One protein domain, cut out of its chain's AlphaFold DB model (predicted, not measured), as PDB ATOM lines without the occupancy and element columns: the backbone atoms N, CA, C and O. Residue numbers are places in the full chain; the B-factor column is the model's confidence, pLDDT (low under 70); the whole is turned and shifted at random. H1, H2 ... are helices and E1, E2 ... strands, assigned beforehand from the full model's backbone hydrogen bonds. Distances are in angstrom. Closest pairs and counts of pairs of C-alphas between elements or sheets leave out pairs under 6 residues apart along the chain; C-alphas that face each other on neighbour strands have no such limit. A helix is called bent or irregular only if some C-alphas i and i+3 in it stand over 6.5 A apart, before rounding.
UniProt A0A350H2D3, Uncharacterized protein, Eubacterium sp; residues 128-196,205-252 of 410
ATOM      1  N   GLU A 128      29.930  25.941  25.355       58.81
ATOM      2  CA  GLU A 128      28.666  25.803  24.640       58.81
ATOM      3  C   GLU A 128      28.035  27.184  24.417       58.81
ATOM      4  O   GLU A 128      28.065  28.087  25.255       58.81
ATOM      5  N   PHE A 129      27.461  27.365  23.243       54.62
ATOM      6  CA  PHE A 129      27.051  28.645  22.704       54.62
ATOM      7  C   PHE A 129      25.521  28.607  22.493       54.62
ATOM      8  O   PHE A 129      25.027  27.793  21.716       54.62
ATOM      9  N   VAL A 130      24.757  29.464  23.190       58.97
ATOM     10  CA  VAL A 130      23.276  29.474  23.187       58.97
ATOM     11  C   VAL A 130      22.719  30.644  22.351       58.97
ATOM     12  O   VAL A 130      22.813  31.803  22.760       58.97
ATOM     13  N   GLY A 131      22.098  30.354  21.195       54.16
ATOM     14  CA  GLY A 131      21.402  31.338  20.336       54.16
ATOM     15  C   GLY A 131      22.083  31.650  18.990       54.16
ATOM     16  O   GLY A 131      22.944  30.902  18.542       54.16
ATOM     17  N   ASP A 132      21.680  32.734  18.311       51.62
ATOM     18  CA  ASP A 132      22.257  33.136  17.013       51.62
ATOM     19  C   ASP A 132      23.725  33.587  17.170       51.62
ATOM     20  O   ASP A 132      24.012  34.624  17.768       51.62
ATOM     21  N   TYR A 133      24.662  32.815  16.604       60.81
ATOM     22  CA  TYR A 133      26.115  33.077  16.674       60.81
ATOM     23  C   TYR A 133      26.689  33.894  15.532       60.81
ATOM     24  O   TYR A 133      27.856  34.293  15.574       60.81
ATOM     25  N   ASP A 134      25.888  34.113  14.500       68.19
ATOM     26  CA  ASP A 134      26.334  34.817  13.319       68.19
ATOM     27  C   ASP A 134      26.126  36.321  13.506       68.19
ATOM     28  O   ASP A 134      25.066  36.860  13.188       68.19
ATOM     29  N   GLU A 135      27.154  36.998  14.028       71.81
ATOM     30  CA  GLU A 135      27.160  38.458  14.201       71.81
ATOM     31  C   GLU A 135      26.853  39.200  12.892       71.81
ATOM     32  O   GLU A 135      26.335  40.314  12.933       71.81
ATOM     33  N   SER A 136      27.087  38.579  11.725       76.00
ATOM     34  CA  SER A 136      26.732  39.176  10.433       76.00
ATOM     35  C   SER A 136      25.220  39.333  10.227       76.00
ATOM     36  O   SER A 136      24.799  40.169   9.430       76.00
ATOM     37  N   LYS A 137      24.394  38.591  10.980       81.31
ATOM     38  CA  LYS A 137      22.927  38.714  10.984       81.31
ATOM     39  C   LYS A 137      22.414  39.730  12.000       81.31
ATOM     40  O   LYS A 137      21.253  40.125  11.926       81.31
ATOM     41  N   PHE A 138      23.238  40.171  12.952       82.69
ATOM     42  CA  PHE A 138      22.798  41.101  13.994       82.69
ATOM     43  C   PHE A 138      22.296  42.448  13.450       82.69
ATOM     44  O   PHE A 138      21.291  42.922  13.980       82.69
ATOM     45  N   PRO A 139      22.879  43.041  12.388       80.31
ATOM     46  CA  PRO A 139      22.311  44.236  11.766       80.31
ATOM     47  C   PRO A 139      20.882  44.043  11.244       80.31
ATOM     48  O   PRO A 139      20.080  44.969  11.294       80.31
ATOM     49  N   GLU A 140      20.541  42.844  10.761       81.12
ATOM     50  CA  GLU A 140      19.189  42.526  10.287       81.12
ATOM     51  C   GLU A 140      18.230  42.244  11.449       81.12
ATOM     52  O   GLU A 140      17.080  42.680  11.430       81.12
ATOM     53  N   LEU A 141      18.702  41.530  12.473       73.75
ATOM     54  CA  LEU A 141      17.893  41.166  13.636       73.75
ATOM     55  C   LEU A 141      17.618  42.365  14.549       73.75
ATOM     56  O   LEU A 141      16.528  42.470  15.116       73.75
ATOM     57  N   TYR A 142      18.605  43.250  14.709       81.56
ATOM     58  CA  TYR A 142      18.624  44.344  15.683       81.56
ATOM     59  C   TYR A 142      18.944  45.692  15.021       81.56
ATOM     60  O   TYR A 142      19.837  46.406  15.487       81.56
ATOM     61  N   PRO A 143      18.233  46.065  13.943       81.38
ATOM     62  CA  PRO A 143      18.588  47.198  13.092       81.38
ATOM     63  C   PRO A 143      18.637  48.532  13.842       81.38
ATOM     64  O   PRO A 143      19.285  49.469  13.392       81.38
ATOM     65  N   GLU A 144      17.987  48.647  15.002       83.00
ATOM     66  CA  GLU A 144      18.022  49.855  15.828       83.00
ATOM     67  C   GLU A 144      19.414  50.134  16.432       83.00
ATOM     68  O   GLU A 144      19.750  51.297  16.676       83.00
ATOM     69  N   CYS A 145      20.219  49.083  16.634       87.31
ATOM     70  CA  CYS A 145      21.560  49.139  17.227       87.31
ATOM     71  C   CYS A 145      22.661  49.420  16.190       87.31
ATOM     72  O   CYS A 145      23.805  49.681  16.562       87.31
ATOM     73  N   TYR A 146      22.328  49.354  14.898       89.31
ATOM     74  CA  TYR A 146      23.272  49.469  13.788       89.31
ATOM     75  C   TYR A 146      22.945  50.679  12.906       89.31
ATOM     76  O   TYR A 146      21.798  51.115  12.801       89.31
ATOM     77  N   ASP A 147      23.968  51.269  12.295       89.62
ATOM     78  CA  ASP A 147      23.813  52.334  11.314       89.62
ATOM     79  C   ASP A 147      23.362  51.784   9.944       89.62
ATOM     80  O   ASP A 147      23.160  50.585   9.742       89.62
ATOM     81  N   LYS A 148      23.181  52.685   8.974       88.06
ATOM     82  CA  LYS A 148      22.734  52.319   7.619       88.06
ATOM     83  C   LYS A 148      23.757  51.487   6.840       88.06
ATOM     84  O   LYS A 148      23.370  50.849   5.864       88.06
ATOM     85  N   ASP A 149      25.017  51.518   7.258       89.25
ATOM     86  CA  ASP A 149      26.123  50.788   6.646       89.25
ATOM     87  C   ASP A 149      26.357  49.431   7.343       89.25
ATOM     88  O   ASP A 149      27.225  48.662   6.929       89.25
ATOM     89  N   GLY A 150      25.556  49.106   8.368       85.81
ATOM     90  CA  GLY A 150      25.628  47.860   9.126       85.81
ATOM     91  C   GLY A 150      26.673  47.866  10.244       85.81
ATOM     92  O   GLY A 150      26.971  46.802  10.785       85.81
ATOM     93  N   ASN A 151      27.224  49.027  10.615       91.69
ATOM     94  CA  ASN A 151      28.147  49.142  11.745       91.69
ATOM     95  C   ASN A 151      27.379  49.371  13.046       91.69
ATOM     96  O   ASN A 151      26.365  50.066  13.071       91.69
ATOM     97  N   LEU A 152      27.870  48.801  14.145       92.00
ATOM     98  CA  LEU A 152      27.276  49.018  15.461       92.00
ATOM     99  C   LEU A 152      27.429  50.492  15.864       92.00
ATOM    100  O   LEU A 152      28.529  51.046  15.775       92.00
ATOM    101  N   LYS A 153      26.348  51.111  16.344       93.38
ATOM    102  CA  LYS A 153      26.313  52.513  16.790       93.38
ATOM    103  C   LYS A 153      26.998  52.703  18.146       93.38
ATOM    104  O   LYS A 153      26.372  52.988  19.167       93.38
ATOM    105  N   THR A 154      28.305  52.482  18.169       91.12
ATOM    106  CA  THR A 154      29.138  52.587  19.378       91.12
ATOM    107  C   THR A 154      29.176  54.005  19.956       91.12
ATOM    108  O   THR A 154      29.372  54.176  21.155       91.12
ATOM    109  N   ASP A 155      28.931  55.022  19.130       89.19
ATOM    110  CA  ASP A 155      28.771  56.425  19.516       89.19
ATOM    111  C   ASP A 155      27.475  56.695  20.300       89.19
ATOM    112  O   ASP A 155      27.457  57.566  21.168       89.19
ATOM    113  N   GLU A 156      26.421  55.907  20.059       85.62
ATOM    114  CA  GLU A 156      25.196  55.864  20.877       85.62
ATOM    115  C   GLU A 156      25.323  54.896  22.078       85.62
ATOM    116  O   GLU A 156      24.348  54.645  22.788       85.62
ATOM    117  N   GLY A 157      26.519  54.342  22.320       88.38
ATOM    118  CA  GLY A 157      26.810  53.456  23.450       88.38
ATOM    119  C   GLY A 157      26.415  51.993  23.246       88.38
ATOM    120  O   GLY A 157      26.444  51.228  24.209       88.38
ATOM    121  N   TYR A 158      26.043  51.584  22.026       91.44
ATOM    122  CA  TYR A 158      25.753  50.178  21.742       91.44
ATOM    123  C   TYR A 158      27.029  49.334  21.707       91.44
ATOM    124  O   TYR A 158      28.004  49.672  21.035       91.44
ATOM    125  N   GLU A 159      26.984  48.189  22.379       92.31
ATOM    126  CA  GLU A 159      28.042  47.188  22.428       92.31
ATOM    127  C   GLU A 159      27.473  45.764  22.329       92.31
ATOM    128  O   GLU A 159      26.274  45.516  22.506       92.31
ATOM    129  N   ILE A 160      28.353  44.807  22.030       85.94
ATOM    130  CA  ILE A 160      28.047  43.376  22.091       85.94
ATOM    131  C   ILE A 160      28.644  42.837  23.388       85.94
ATOM    132  O   ILE A 160      29.865  42.812  23.548       85.94
ATOM    133  N   ARG A 161      27.794  42.368  24.304       83.56
ATOM    134  CA  ARG A 161      28.222  41.772  25.572       83.56
ATOM    135  C   ARG A 161      28.095  40.252  25.520       83.56
ATOM    136  O   ARG A 161      27.121  39.709  25.003       83.56
ATOM    137  N   ILE A 162      29.098  39.559  26.059       79.62
ATOM    138  CA  ILE A 162      29.100  38.098  26.192       79.62
ATOM    139  C   ILE A 162      28.680  37.755  27.619       79.62
ATOM    140  O   ILE A 162      29.446  37.965  28.561       79.62
ATOM    141  N   LEU A 163      27.472  37.224  27.763       74.25
ATOM    142  CA  LEU A 163      26.960  36.665  29.007       74.25
ATOM    143  C   LEU A 163      27.487  35.243  29.160       74.25
ATOM    144  O   LEU A 163      27.609  34.525  28.167       74.25
ATOM    145  N   LYS A 164      27.834  34.848  30.384       72.75
ATOM    146  CA  LYS A 164      28.389  33.525  30.677       72.75
ATOM    147  C   LYS A 164      27.672  32.931  31.873       72.75
ATOM    148  O   LYS A 164      27.456  33.634  32.853       72.75
ATOM    149  N   ASP A 165      27.394  31.645  31.789       67.75
ATOM    150  CA  ASP A 165      26.896  30.837  32.882       67.75
ATOM    151  C   ASP A 165      27.854  29.664  33.110       67.75
ATOM    152  O   ASP A 165      28.470  29.134  32.180       67.75
ATOM    153  N   LYS A 166      28.023  29.317  34.384       55.16
ATOM    154  CA  LYS A 166      28.856  28.205  34.843       55.16
ATOM    155  C   LYS A 166      28.028  27.305  35.748       55.16
ATOM    156  O   LYS A 166      28.419  27.039  36.884       55.16
ATOM    157  N   LEU A 167      26.869  26.856  35.277       51.31
ATOM    158  CA  LEU A 167      26.102  25.863  36.012       51.31
ATOM    159  C   LEU A 167      26.660  24.458  35.752       51.31
ATOM    160  O   LEU A 167      26.870  24.050  34.608       51.31
ATOM    161  N   MET A 168      26.885  23.708  36.834       46.16
ATOM    162  CA  MET A 168      27.148  22.259  36.813       46.16
ATOM    163  C   MET A 168      28.262  21.791  35.851       46.16
ATOM    164  O   MET A 168      28.171  20.715  35.269       46.16
ATOM    165  N   GLY A 169      29.330  22.579  35.689       50.41
ATOM    166  CA  GLY A 169      30.489  22.210  34.861       50.41
ATOM    167  C   GLY A 169      30.340  22.493  33.362       50.41
ATOM    168  O   GLY A 169      31.322  22.362  32.639       50.41
ATOM    169  N   SER A 170      29.171  22.951  32.903       55.88
ATOM    170  CA  SER A 170      28.985  23.441  31.532       55.88
ATOM    171  C   SER A 170      29.344  24.930  31.439       55.88
ATOM    172  O   SER A 170      28.898  25.738  32.253       55.88
ATOM    173  N   ASN A 171      30.186  25.303  30.470       65.56
ATOM    174  CA  ASN A 171      30.524  26.700  30.189       65.56
ATOM    175  C   ASN A 171      29.589  27.220  29.093       65.56
ATOM    176  O   ASN A 171      29.956  27.191  27.920       65.56
ATOM    177  N   LYS A 172      28.393  27.697  29.452       68.06
ATOM    178  CA  LYS A 172      27.450  28.250  28.468       68.06
ATOM    179  C   LYS A 172      27.649  29.746  28.309       68.06
ATOM    180  O   LYS A 172      27.870  30.458  29.288       68.06
ATOM    181  N   VAL A 173      27.557  30.260  27.087       69.81
ATOM    182  CA  VAL A 173      27.634  31.705  26.845       69.81
ATOM    183  C   VAL A 173      26.586  32.162  25.840       69.81
ATOM    184  O   VAL A 173      26.210  31.401  24.956       69.81
ATOM    185  N   LYS A 174      26.154  33.423  25.939       74.44
ATOM    186  CA  LYS A 174      25.235  34.090  25.003       74.44
ATOM    187  C   LYS A 174      25.765  35.469  24.637       74.44
ATOM    188  O   LYS A 174      26.229  36.206  25.503       74.44
ATOM    189  N   LYS A 175      25.681  35.843  23.361       74.88
ATOM    190  CA  LYS A 175      25.951  37.219  22.921       74.88
ATOM    191  C   LYS A 175      24.655  38.019  22.926       74.88
ATOM    192  O   LYS A 175      23.642  37.562  22.406       74.88
ATOM    193  N   VAL A 176      24.698  39.211  23.501       79.44
ATOM    194  CA  VAL A 176      23.591  40.170  23.485       79.44
ATOM    195  C   VAL A 176      24.087  41.498  22.936       79.44
ATOM    196  O   VAL A 176      25.218  41.898  23.206       79.44
ATOM    197  N   VAL A 177      23.249  42.167  22.148       84.25
ATOM    198  CA  VAL A 177      23.538  43.490  21.584       84.25
ATOM    199  C   VAL A 177      22.633  44.501  22.260       84.25
ATOM    200  O   VAL A 177      21.420  44.297  22.327       84.25
ATOM    201  N   GLY A 178      23.217  45.580  22.760       89.19
ATOM    202  CA  GLY A 178      22.469  46.604  23.468       89.19
ATOM    203  C   GLY A 178      23.359  47.715  23.997       89.19
ATOM    204  O   GLY A 178      24.542  47.766  23.688       89.19
ATOM    205  N   ARG A 179      22.778  48.602  24.791       90.69
ATOM    206  CA  ARG A 179      23.464  49.649  25.553       90.69
ATOM    207  C   ARG A 179      22.950  49.662  26.990       90.69
ATOM    208  O   ARG A 179      21.952  49.007  27.293       90.69
ATOM    209  N   ASP A 180      23.618  50.412  27.859       89.50
ATOM    210  CA  ASP A 180      23.228  50.609  29.262       89.50
ATOM    211  C   ASP A 180      23.067  49.293  30.043       89.50
ATOM    212  O   ASP A 180      22.088  49.083  30.759       89.50
ATOM    213  N   PHE A 181      24.028  48.378  29.887       87.38
ATOM    214  CA  PHE A 181      23.996  47.088  30.571       87.38
ATOM    215  C   PHE A 181      24.094  47.249  32.095       87.38
ATOM    216  O   PHE A 181      25.121  47.673  32.626       87.38
ATOM    217  N   VAL A 182      23.057  46.814  32.806       86.19
ATOM    218  CA  VAL A 182      22.993  46.767  34.267       86.19
ATOM    219  C   VAL A 182      22.912  45.319  34.722       86.19
ATOM    220  O   VAL A 182      22.003  44.587  34.347       86.19
ATOM    221  N   GLU A 183      23.856  44.911  35.560       84.31
ATOM    222  CA  GLU A 183      23.885  43.575  36.144       84.31
ATOM    223  C   GLU A 183      23.453  43.627  37.613       84.31
ATOM    224  O   GLU A 183      23.929  44.465  38.397       84.31
ATOM    225  N   ILE A 184      22.545  42.731  37.986       75.25
ATOM    226  CA  ILE A 184      22.158  42.510  39.377       75.25
ATOM    227  C   ILE A 184      22.319  41.035  39.728       75.25
ATOM    228  O   ILE A 184      22.096  40.148  38.899       75.25
ATOM    229  N   SER A 185      22.742  40.772  40.959       74.19
ATOM    230  CA  SER A 185      22.807  39.404  41.457       74.19
ATOM    231  C   SER A 185      21.399  38.844  41.646       74.19
ATOM    232  O   SER A 185      20.417  39.582  41.738       74.19
ATOM    233  N   ARG A 186      21.296  37.520  41.757       68.62
ATOM    234  CA  ARG A 186      20.046  36.869  42.140       68.62
ATOM    235  C   ARG A 186      19.514  37.365  43.482       68.62
ATOM    236  O   ARG A 186      18.329  37.630  43.598       68.62
ATOM    237  N   GLU A 187      20.385  37.519  44.475       69.38
ATOM    238  CA  GLU A 187      19.998  38.018  45.799       69.38
ATOM    239  C   GLU A 187      19.396  39.426  45.714       69.38
ATOM    240  O   GLU A 187      18.421  39.728  46.395       69.38
ATOM    241  N   GLU A 188      19.964  40.288  44.862       72.19
ATOM    242  CA  GLU A 188      19.407  41.612  44.584       72.19
ATOM    243  C   GLU A 188      18.060  41.490  43.863       72.19
ATOM    244  O   GLU A 188      17.101  42.143  44.259       72.19
ATOM    245  N   TYR A 189      17.953  40.619  42.856       67.81
ATOM    246  CA  TYR A 189      16.699  40.361  42.148       67.81
ATOM    247  C   TYR A 189      15.589  39.874  43.092       67.81
ATOM    248  O   TYR A 189      14.515  40.457  43.104       67.81
ATOM    249  N   GLU A 190      15.842  38.870  43.933       63.91
ATOM    250  CA  GLU A 190      14.860  38.307  44.874       63.91
ATOM    251  C   GLU A 190      14.448  39.305  45.968       63.91
ATOM    252  O   GLU A 190      13.312  39.283  46.441       63.91
ATOM    253  N   GLN A 191      15.347  40.214  46.360       60.84
ATOM    254  CA  GLN A 191      15.006  41.331  47.248       60.84
ATOM    255  C   GLN A 191      14.085  42.351  46.567       60.84
ATOM    256  O   GLN A 191      13.273  42.973  47.253       60.84
ATOM    257  N   ASN A 192      14.208  42.500  45.247       54.91
ATOM    258  CA  ASN A 192      13.472  43.467  44.438       54.91
ATOM    259  C   ASN A 192      12.145  42.918  43.872       54.91
ATOM    260  O   ASN A 192      11.218  43.694  43.675       54.91
ATOM    261  N   ASP A 193      12.041  41.610  43.620       55.81
ATOM    262  CA  ASP A 193      10.915  40.939  42.948       55.81
ATOM    263  C   ASP A 193      10.044  40.146  43.941       55.81
ATOM    264  O   ASP A 193       9.830  38.938  43.821       55.81
ATOM    265  N   LYS A 194       9.552  40.819  44.991       51.44
ATOM    266  CA  LYS A 194       8.675  40.187  46.003       51.44
ATOM    267  C   LYS A 194       7.281  39.836  45.465       51.44
ATOM    268  O   LYS A 194       6.589  38.987  46.044       51.44
ATOM    269  N   GLU A 195       6.888  40.440  44.349       42.41
ATOM    270  CA  GLU A 195       5.741  40.040  43.541       42.41
ATOM    271  C   GLU A 195       6.220  39.057  42.479       42.41
ATOM    272  O   GLU A 195       6.579  39.440  41.374       42.41
ATOM    273  N   GLY A 196       6.252  37.772  42.836       37.25
ATOM    274  CA  GLY A 196       6.535  36.689  41.900       37.25
ATOM    275  C   GLY A 196       5.495  36.633  40.782       37.25
ATOM    276  O   GLY A 196       4.597  35.792  40.804       37.25
ATOM    277  N   GLU A 205      20.342  27.983  43.292       43.34
ATOM    278  CA  GLU A 205      21.763  27.900  42.912       43.34
ATOM    279  C   GLU A 205      22.117  28.581  41.564       43.34
ATOM    280  O   GLU A 205      23.251  28.457  41.105       43.34
ATOM    281  N   GLN A 206      21.183  29.277  40.895       52.22
ATOM    282  CA  GLN A 206      21.342  29.713  39.490       52.22
ATOM    283  C   GLN A 206      21.476  31.244  39.291       52.22
ATOM    284  O   GLN A 206      20.578  31.973  39.700       52.22
ATOM    285  N   GLY A 207      22.530  31.685  38.578       58.44
ATOM    286  CA  GLY A 207      22.576  32.870  37.687       58.44
ATOM    287  C   GLY A 207      22.599  34.313  38.247       58.44
ATOM    288  O   GLY A 207      22.302  34.570  39.409       58.44
ATOM    289  N   SER A 208      22.963  35.280  37.384       67.38
ATOM    290  CA  SER A 208      22.777  36.743  37.552       67.38
ATOM    291  C   SER A 208      21.777  37.280  36.517       67.38
ATOM    292  O   SER A 208      21.570  36.663  35.474       67.38
ATOM    293  N   PHE A 209      21.157  38.436  36.767       74.06
ATOM    294  CA  PHE A 209      20.278  39.092  35.791       74.06
ATOM    295  C   PHE A 209      20.998  40.254  35.120       74.06
ATOM    296  O   PHE A 209      21.610  41.093  35.784       74.06
ATOM    297  N   VAL A 210      20.878  40.336  33.796       78.25
ATOM    298  CA  VAL A 210      21.423  41.438  33.003       78.25
ATOM    299  C   VAL A 210      20.303  42.161  32.273       78.25
ATOM    300  O   VAL A 210      19.593  41.590  31.445       78.25
ATOM    301  N   TYR A 211      20.182  43.446  32.569       82.69
ATOM    302  CA  TYR A 211      19.241  44.380  31.976       82.69
ATOM    303  C   TYR A 211      19.964  45.264  30.973       82.69
ATOM    304  O   TYR A 211      21.105  45.643  31.215       82.69
ATOM    305  N   TYR A 212      19.333  45.591  29.852       86.06
ATOM    306  CA  TYR A 212      19.934  46.452  28.833       86.06
ATOM    307  C   TYR A 212      18.882  47.035  27.894       86.06
ATOM    308  O   TYR A 212      17.743  46.567  27.841       86.06
ATOM    309  N   LEU A 213      19.271  48.058  27.137       83.19
ATOM    310  CA  LEU A 213      18.451  48.638  26.082       83.19
ATOM    311  C   LEU A 213      18.878  48.125  24.720       83.19
ATOM    312  O   LEU A 213      20.058  48.091  24.389       83.19
ATOM    313  N   GLN A 214      17.899  47.777  23.902       80.75
ATOM    314  CA  GLN A 214      18.098  47.323  22.539       80.75
ATOM    315  C   GLN A 214      17.183  48.132  21.615       80.75
ATOM    316  O   GLN A 214      16.025  47.776  21.380       80.75
ATOM    317  N   GLY A 215      17.666  49.286  21.149       76.25
ATOM    318  CA  GLY A 215      16.798  50.309  20.570       76.25
ATOM    319  C   GLY A 215      15.867  50.886  21.638       76.25
ATOM    320  O   GLY A 215      16.293  51.204  22.745       76.25
ATOM    321  N   ASN A 216      14.571  50.947  21.327       67.44
ATOM    322  CA  ASN A 216      13.523  51.342  22.277       67.44
ATOM    323  C   ASN A 216      13.006  50.166  23.131       67.44
ATOM    324  O   ASN A 216      11.927  50.250  23.716       67.44
ATOM    325  N   LYS A 217      13.724  49.039  23.154       72.31
ATOM    326  CA  LYS A 217      13.322  47.839  23.891       72.31
ATOM    327  C   LYS A 217      14.112  47.751  25.189       72.31
ATOM    328  O   LYS A 217      15.337  47.771  25.154       72.31
ATOM    329  N   PHE A 218      13.418  47.601  26.308       70.94
ATOM    330  CA  PHE A 218      14.022  47.172  27.565       70.94
ATOM    331  C   PHE A 218      14.126  45.653  27.561       70.94
ATOM    332  O   PHE A 218      13.133  44.967  27.318       70.94
ATOM    333  N   CYS A 219      15.325  45.129  27.772       73.75
ATOM    334  CA  CYS A 219      15.602  43.703  27.780       73.75
ATOM    335  C   CYS A 219      16.067  43.268  29.165       73.75
ATOM    336  O   CYS A 219      16.925  43.914  29.760       73.75
ATOM    337  N   ARG A 220      15.534  42.142  29.637       75.81
ATOM    338  CA  ARG A 220      15.955  41.450  30.858       75.81
ATOM    339  C   ARG A 220      16.395  40.051  30.465       75.81
ATOM    340  O   ARG A 220      15.597  39.309  29.907       75.81
ATOM    341  N   THR A 221      17.657  39.705  30.697       70.50
ATOM    342  CA  THR A 221      18.182  38.360  30.438       70.50
ATOM    343  C   THR A 221      18.608  37.706  31.736       70.50
ATOM    344  O   THR A 221      19.461  38.232  32.446       70.50
ATOM    345  N   ASP A 222      18.018  36.552  32.016       72.25
ATOM    346  CA  ASP A 222      18.443  35.665  33.092       72.25
ATOM    347  C   ASP A 222      19.678  34.884  32.624       72.25
ATOM    348  O   ASP A 222      19.620  34.204  31.600       72.25
ATOM    349  N   CYS A 223      20.808  35.002  33.322       66.56
ATOM    350  CA  CYS A 223      22.024  34.248  33.020       66.56
ATOM    351  C   CYS A 223      21.942  32.849  33.636       66.56
ATOM    352  O   CYS A 223      22.666  32.524  34.575       66.56
ATOM    353  N   ASN A 224      21.040  32.043  33.084       62.19
ATOM    354  CA  ASN A 224      20.856  30.632  33.391       62.19
ATOM    355  C   ASN A 224      21.210  29.760  32.174       62.19
ATOM    356  O   ASN A 224      21.573  30.269  31.112       62.19
ATOM    357  N   GLU A 225      21.026  28.446  32.299       57.78
ATOM    358  CA  GLU A 225      21.331  27.472  31.242       57.78
ATOM    359  C   GLU A 225      20.675  27.796  29.879       57.78
ATOM    360  O   GLU A 225      21.218  27.472  28.821       57.78
ATOM    361  N   PHE A 226      19.509  28.444  29.895       61.53
ATOM    362  CA  PHE A 226      18.704  28.756  28.712       61.53
ATOM    363  C   PHE A 226      18.870  30.200  28.232       61.53
ATOM    364  O   PHE A 226      18.433  30.538  27.131       61.53
ATOM    365  N   PHE A 227      19.486  31.058  29.045       60.72
ATOM    366  CA  PHE A 227      19.570  32.497  28.840       60.72
ATOM    367  C   PHE A 227      18.249  33.139  28.383       60.72
ATOM    368  O   PHE A 227      18.184  33.782  27.324       60.72
ATOM    369  N   ASN A 228      17.178  32.953  29.154       61.09
ATOM    370  CA  ASN A 228      15.865  33.501  28.812       61.09
ATOM    371  C   ASN A 228      15.919  35.035  28.767       61.09
ATOM    372  O   ASN A 228      16.330  35.672  29.735       61.09
ATOM    373  N   THR A 229      15.502  35.625  27.642       61.47
ATOM    374  CA  THR A 229      15.438  37.082  27.470       61.47
ATOM    375  C   THR A 229      13.996  37.533  27.302       61.47
ATOM    376  O   THR A 229      13.338  37.171  26.329       61.47
ATOM    377  N   GLU A 230      13.546  38.400  28.197       59.06
ATOM    378  CA  GLU A 230      12.279  39.116  28.098       59.06
ATOM    379  C   GLU A 230      12.497  40.512  27.517       59.06
ATOM    380  O   GLU A 230      13.561  41.116  27.687       59.06
ATOM    381  N   ARG A 231      11.489  41.026  26.803       62.44
ATOM    382  CA  ARG A 231      11.556  42.316  26.108       62.44
ATOM    383  C   ARG A 231      10.280  43.125  26.312       62.44
ATOM    384  O   ARG A 231       9.184  42.619  26.091       62.44
ATOM    385  N   TYR A 232      10.439  44.404  26.628       55.81
ATOM    386  CA  TYR A 232       9.355  45.363  26.846       55.81
ATOM    387  C   TYR A 232       9.536  46.565  25.906       55.81
ATOM    388  O   TYR A 232      10.660  47.000  25.662       55.81
ATOM    389  N   SER A 233       8.455  47.093  25.319       55.38
ATOM    390  CA  SER A 233       8.522  48.151  24.280       55.38
ATOM    391  C   SER A 233       7.423  49.208  24.425       55.38
ATOM    392  O   SER A 233       6.791  49.599  23.447       55.38
ATOM    393  N   PHE A 234       7.149  49.638  25.655       45.66
ATOM    394  CA  PHE A 234       6.002  50.504  25.944       45.66
ATOM    395  C   PHE A 234       6.287  52.005  25.787       45.66
ATOM    396  O   PHE A 234       5.355  52.773  25.564       45.66
ATOM    397  N   ILE A 235       7.551  52.427  25.888       56.41
ATOM    398  CA  ILE A 235       7.960  53.838  25.975       56.41
ATOM    399  C   ILE A 235       9.326  54.063  25.315       56.41
ATOM    400  O   ILE A 235      10.117  53.130  25.190       56.41
ATOM    401  N   GLU A 236       9.628  55.304  24.923       60.75
ATOM    402  CA  GLU A 236      10.997  55.679  24.547       60.75
ATOM    403  C   GLU A 236      11.861  55.818  25.806       60.75
ATOM    404  O   GLU A 236      11.626  56.699  26.639       60.75
ATOM    405  N   ILE A 237      12.864  54.949  25.929       68.81
ATOM    406  CA  ILE A 237      13.762  54.886  27.083       68.81
ATOM    407  C   ILE A 237      15.051  55.640  26.765       68.81
ATOM    408  O   ILE A 237      15.671  55.426  25.723       68.81
ATOM    409  N   ASP A 238      15.444  56.522  27.676       74.88
ATOM    410  CA  ASP A 238      16.702  57.259  27.608       74.88
ATOM    411  C   ASP A 238      17.865  56.391  28.080       74.88
ATOM    412  O   ASP A 238      18.818  56.167  27.333       74.88
ATOM    413  N   GLN A 239      17.741  55.886  29.311       82.75
ATOM    414  CA  GLN A 239      18.813  55.225  30.046       82.75
ATOM    415  C   GLN A 239      18.278  54.261  31.112       82.75
ATOM    416  O   GLN A 239      17.165  54.417  31.628       82.75
ATOM    417  N   LEU A 240      19.121  53.302  31.488       83.31
ATOM    418  CA  LEU A 240      18.943  52.439  32.656       83.31
ATOM    419  C   LEU A 240      19.935  52.841  33.747       83.31
ATOM    420  O   LEU A 240      21.098  53.119  33.457       83.31
ATOM    421  N   LYS A 241      19.503  52.839  35.012       84.44
ATOM    422  CA  LYS A 241      20.411  53.044  36.151       84.44
ATOM    423  C   LYS A 241      20.199  51.991  37.221       84.44
ATOM    424  O   LYS A 241      19.069  51.614  37.519       84.44
ATOM    425  N   LYS A 242      21.300  51.585  37.854       83.62
ATOM    426  CA  LYS A 242      21.268  50.856  39.121       83.62
ATOM    427  C   LYS A 242      21.345  51.851  40.273       83.62
ATOM    428  O   LYS A 242      22.298  52.626  40.336       83.62
ATOM    429  N   LYS A 243      20.382  51.814  41.188       77.38
ATOM    430  CA  LYS A 243      20.404  52.579  42.443       77.38
ATOM    431  C   LYS A 243      19.863  51.678  43.548       77.38
ATOM    432  O   LYS A 243      18.920  50.940  43.309       77.38
ATOM    433  N   ASP A 244      20.522  51.667  44.704       72.81
ATOM    434  CA  ASP A 244      20.103  50.879  45.874       72.81
ATOM    435  C   ASP A 244      19.755  49.417  45.541       72.81
ATOM    436  O   ASP A 244      18.746  48.873  45.973       72.81
ATOM    437  N   LYS A 245      20.612  48.781  44.722       73.69
ATOM    438  CA  LYS A 245      20.471  47.400  44.211       73.69
ATOM    439  C   LYS A 245      19.282  47.153  43.268       73.69
ATOM    440  O   LYS A 245      19.147  46.037  42.773       73.69
ATOM    441  N   LYS A 246      18.480  48.172  42.955       74.31
ATOM    442  CA  LYS A 246      17.352  48.138  42.013       74.31
ATOM    443  C   LYS A 246      17.744  48.679  40.647       74.31
ATOM    444  O   LYS A 246      18.682  49.470  40.521       74.31
ATOM    445  N   VAL A 247      17.012  48.252  39.622       73.00
ATOM    446  CA  VAL A 247      17.136  48.770  38.256       73.00
ATOM    447  C   VAL A 247      15.975  49.713  37.988       73.00
ATOM    448  O   VAL A 247      14.817  49.317  38.092       73.00
ATOM    449  N   TYR A 248      16.310  50.943  37.620       75.38
ATOM    450  CA  TYR A 248      15.357  51.982  37.267       75.38
ATOM    451  C   TYR A 248      15.492  52.347  35.792       75.38
ATOM    452  O   TYR A 248      16.598  52.449  35.248       75.38
ATOM    453  N   ILE A 249      14.348  52.553  35.152       71.81
ATOM    454  CA  ILE A 249      14.203  52.802  33.721       71.81
ATOM    455  C   ILE A 249      13.771  54.253  33.537       71.81
ATOM    456  O   ILE A 249      12.668  54.637  33.924       71.81
ATOM    457  N   TYR A 250      14.632  55.068  32.931       73.19
ATOM    458  CA  TYR A 250      14.368  56.489  32.735       73.19
ATOM    459  C   TYR A 250      13.874  56.741  31.307       73.19
ATOM    460  O   TYR A 250      14.605  56.459  30.353       73.19
ATOM    461  N   PRO A 251      12.657  57.269  31.118       65.31
ATOM    462  CA  PRO A 251      12.156  57.639  29.803       65.31
ATOM    463  C   PRO A 251      12.869  58.879  29.252       65.31
ATOM    464  O   PRO A 251      13.294  59.755  30.000       65.31
ATOM    465  N   LYS A 252      12.926  58.992  27.920       66.19
ATOM    466  CA  LYS A 252      13.506  60.144  27.197       66.19
ATOM    467  C   LYS A 252      12.785  61.457  27.458       66.19
ATOM    468  O   LYS A 252      13.396  62.521  27.468       66.19
TER     469      LYS A 252
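AT A GLANCE: This is residues 128 to 196 and 205 to 252 of the 410 residues of an uncharacterized protein of Eubacterium sp (UniProt A0A350H2D3). A strongly twisted sheet of five strands, E1 to E5, has a hairpin, E6 and E7, packed over part of one face, a small sandwich only partly face to face with its strands crossed at 42 degrees. The long strand E2 folds back at residue 179, bending by 136 degrees, and pairs with E1 before the bend and with E3 after it. Two short helices, H1 and H2, only graze the sheet. The printed part has 117 residues, in the order H1 E1 E2 H2 E3 E4 E5 E6 E7; the sheets run E1 - E2 - E3 - E4 - E5 and E6 - E7, both antiparallel, and the class is mixed. It is compact, with a radius of gyration of the C-alphas of 14.7 A and spans of 43 by 36 by 20 A.

HOW THE PARTS SIT: Start at residues 128 to 129, which pair in parallel with residues 172 to 173 of E2, residues 171 to 185. H1, residues 135 to 141, only grazes the sheet; its closest C-alpha pair with E2 is Phe 138 and Val 177, 8.0 A. E1, residues 159 to 165, forms a hairpin with E2, with N 161 and O 176 2.8 A apart. H2, residues 186 to 192, only grazes the sheet too. Next come E3, residues 208 to 214, E4, residues 217 to 222, and E5, residues 229 to 232, a meander, each strand the antiparallel neighbour of the one before. Look for N 182 of E2 and O 211 of E3 at 2.8 A, N 212 and O 219 of E4 at 2.9 A, and N 220 and O 230 of E5 at 3.0 A. E6, residues 237 to 243, forms a hairpin with E7, residues 246 to 251, where N 241 and O 248 are 2.9 A apart. The closest C-alphas of E2 and E6 are Asp 180 and Leu 240, 5.8 A. Every O i to N i+4 pair is within hydrogen-bond range in H2; in H1 it is 1 of 3, with 3 of 4 O i to N i+3 pairs.

IN THESE COORDINATES: Find C-alpha 135 at (27.160, 38.458, 14.201), where H1 begins; it is irregular, but only just, with C-alphas 136 and 139 6.9 A apart. E1 spans 19.4 A, E2 18.7 A, E3 19.0 A, E4 16.1 A, E6 16.9 A and E7 16.3 A. E7 ends at C-alpha 251, (12.156, 57.639, 29.803).

THE WHOLE: The C-alphas farthest apart are those of Asp 149 and Lys 194, 44.3 A. Residues 197 to 204 are not printed, and 17.6 A separates C-alphas 196 and 205 across the cut. The link from H1 to E1 is long. Mean pLDDT of the printed part is 72.0, and 48 residues are under 70, among them 189 to 196 and 223 to 237.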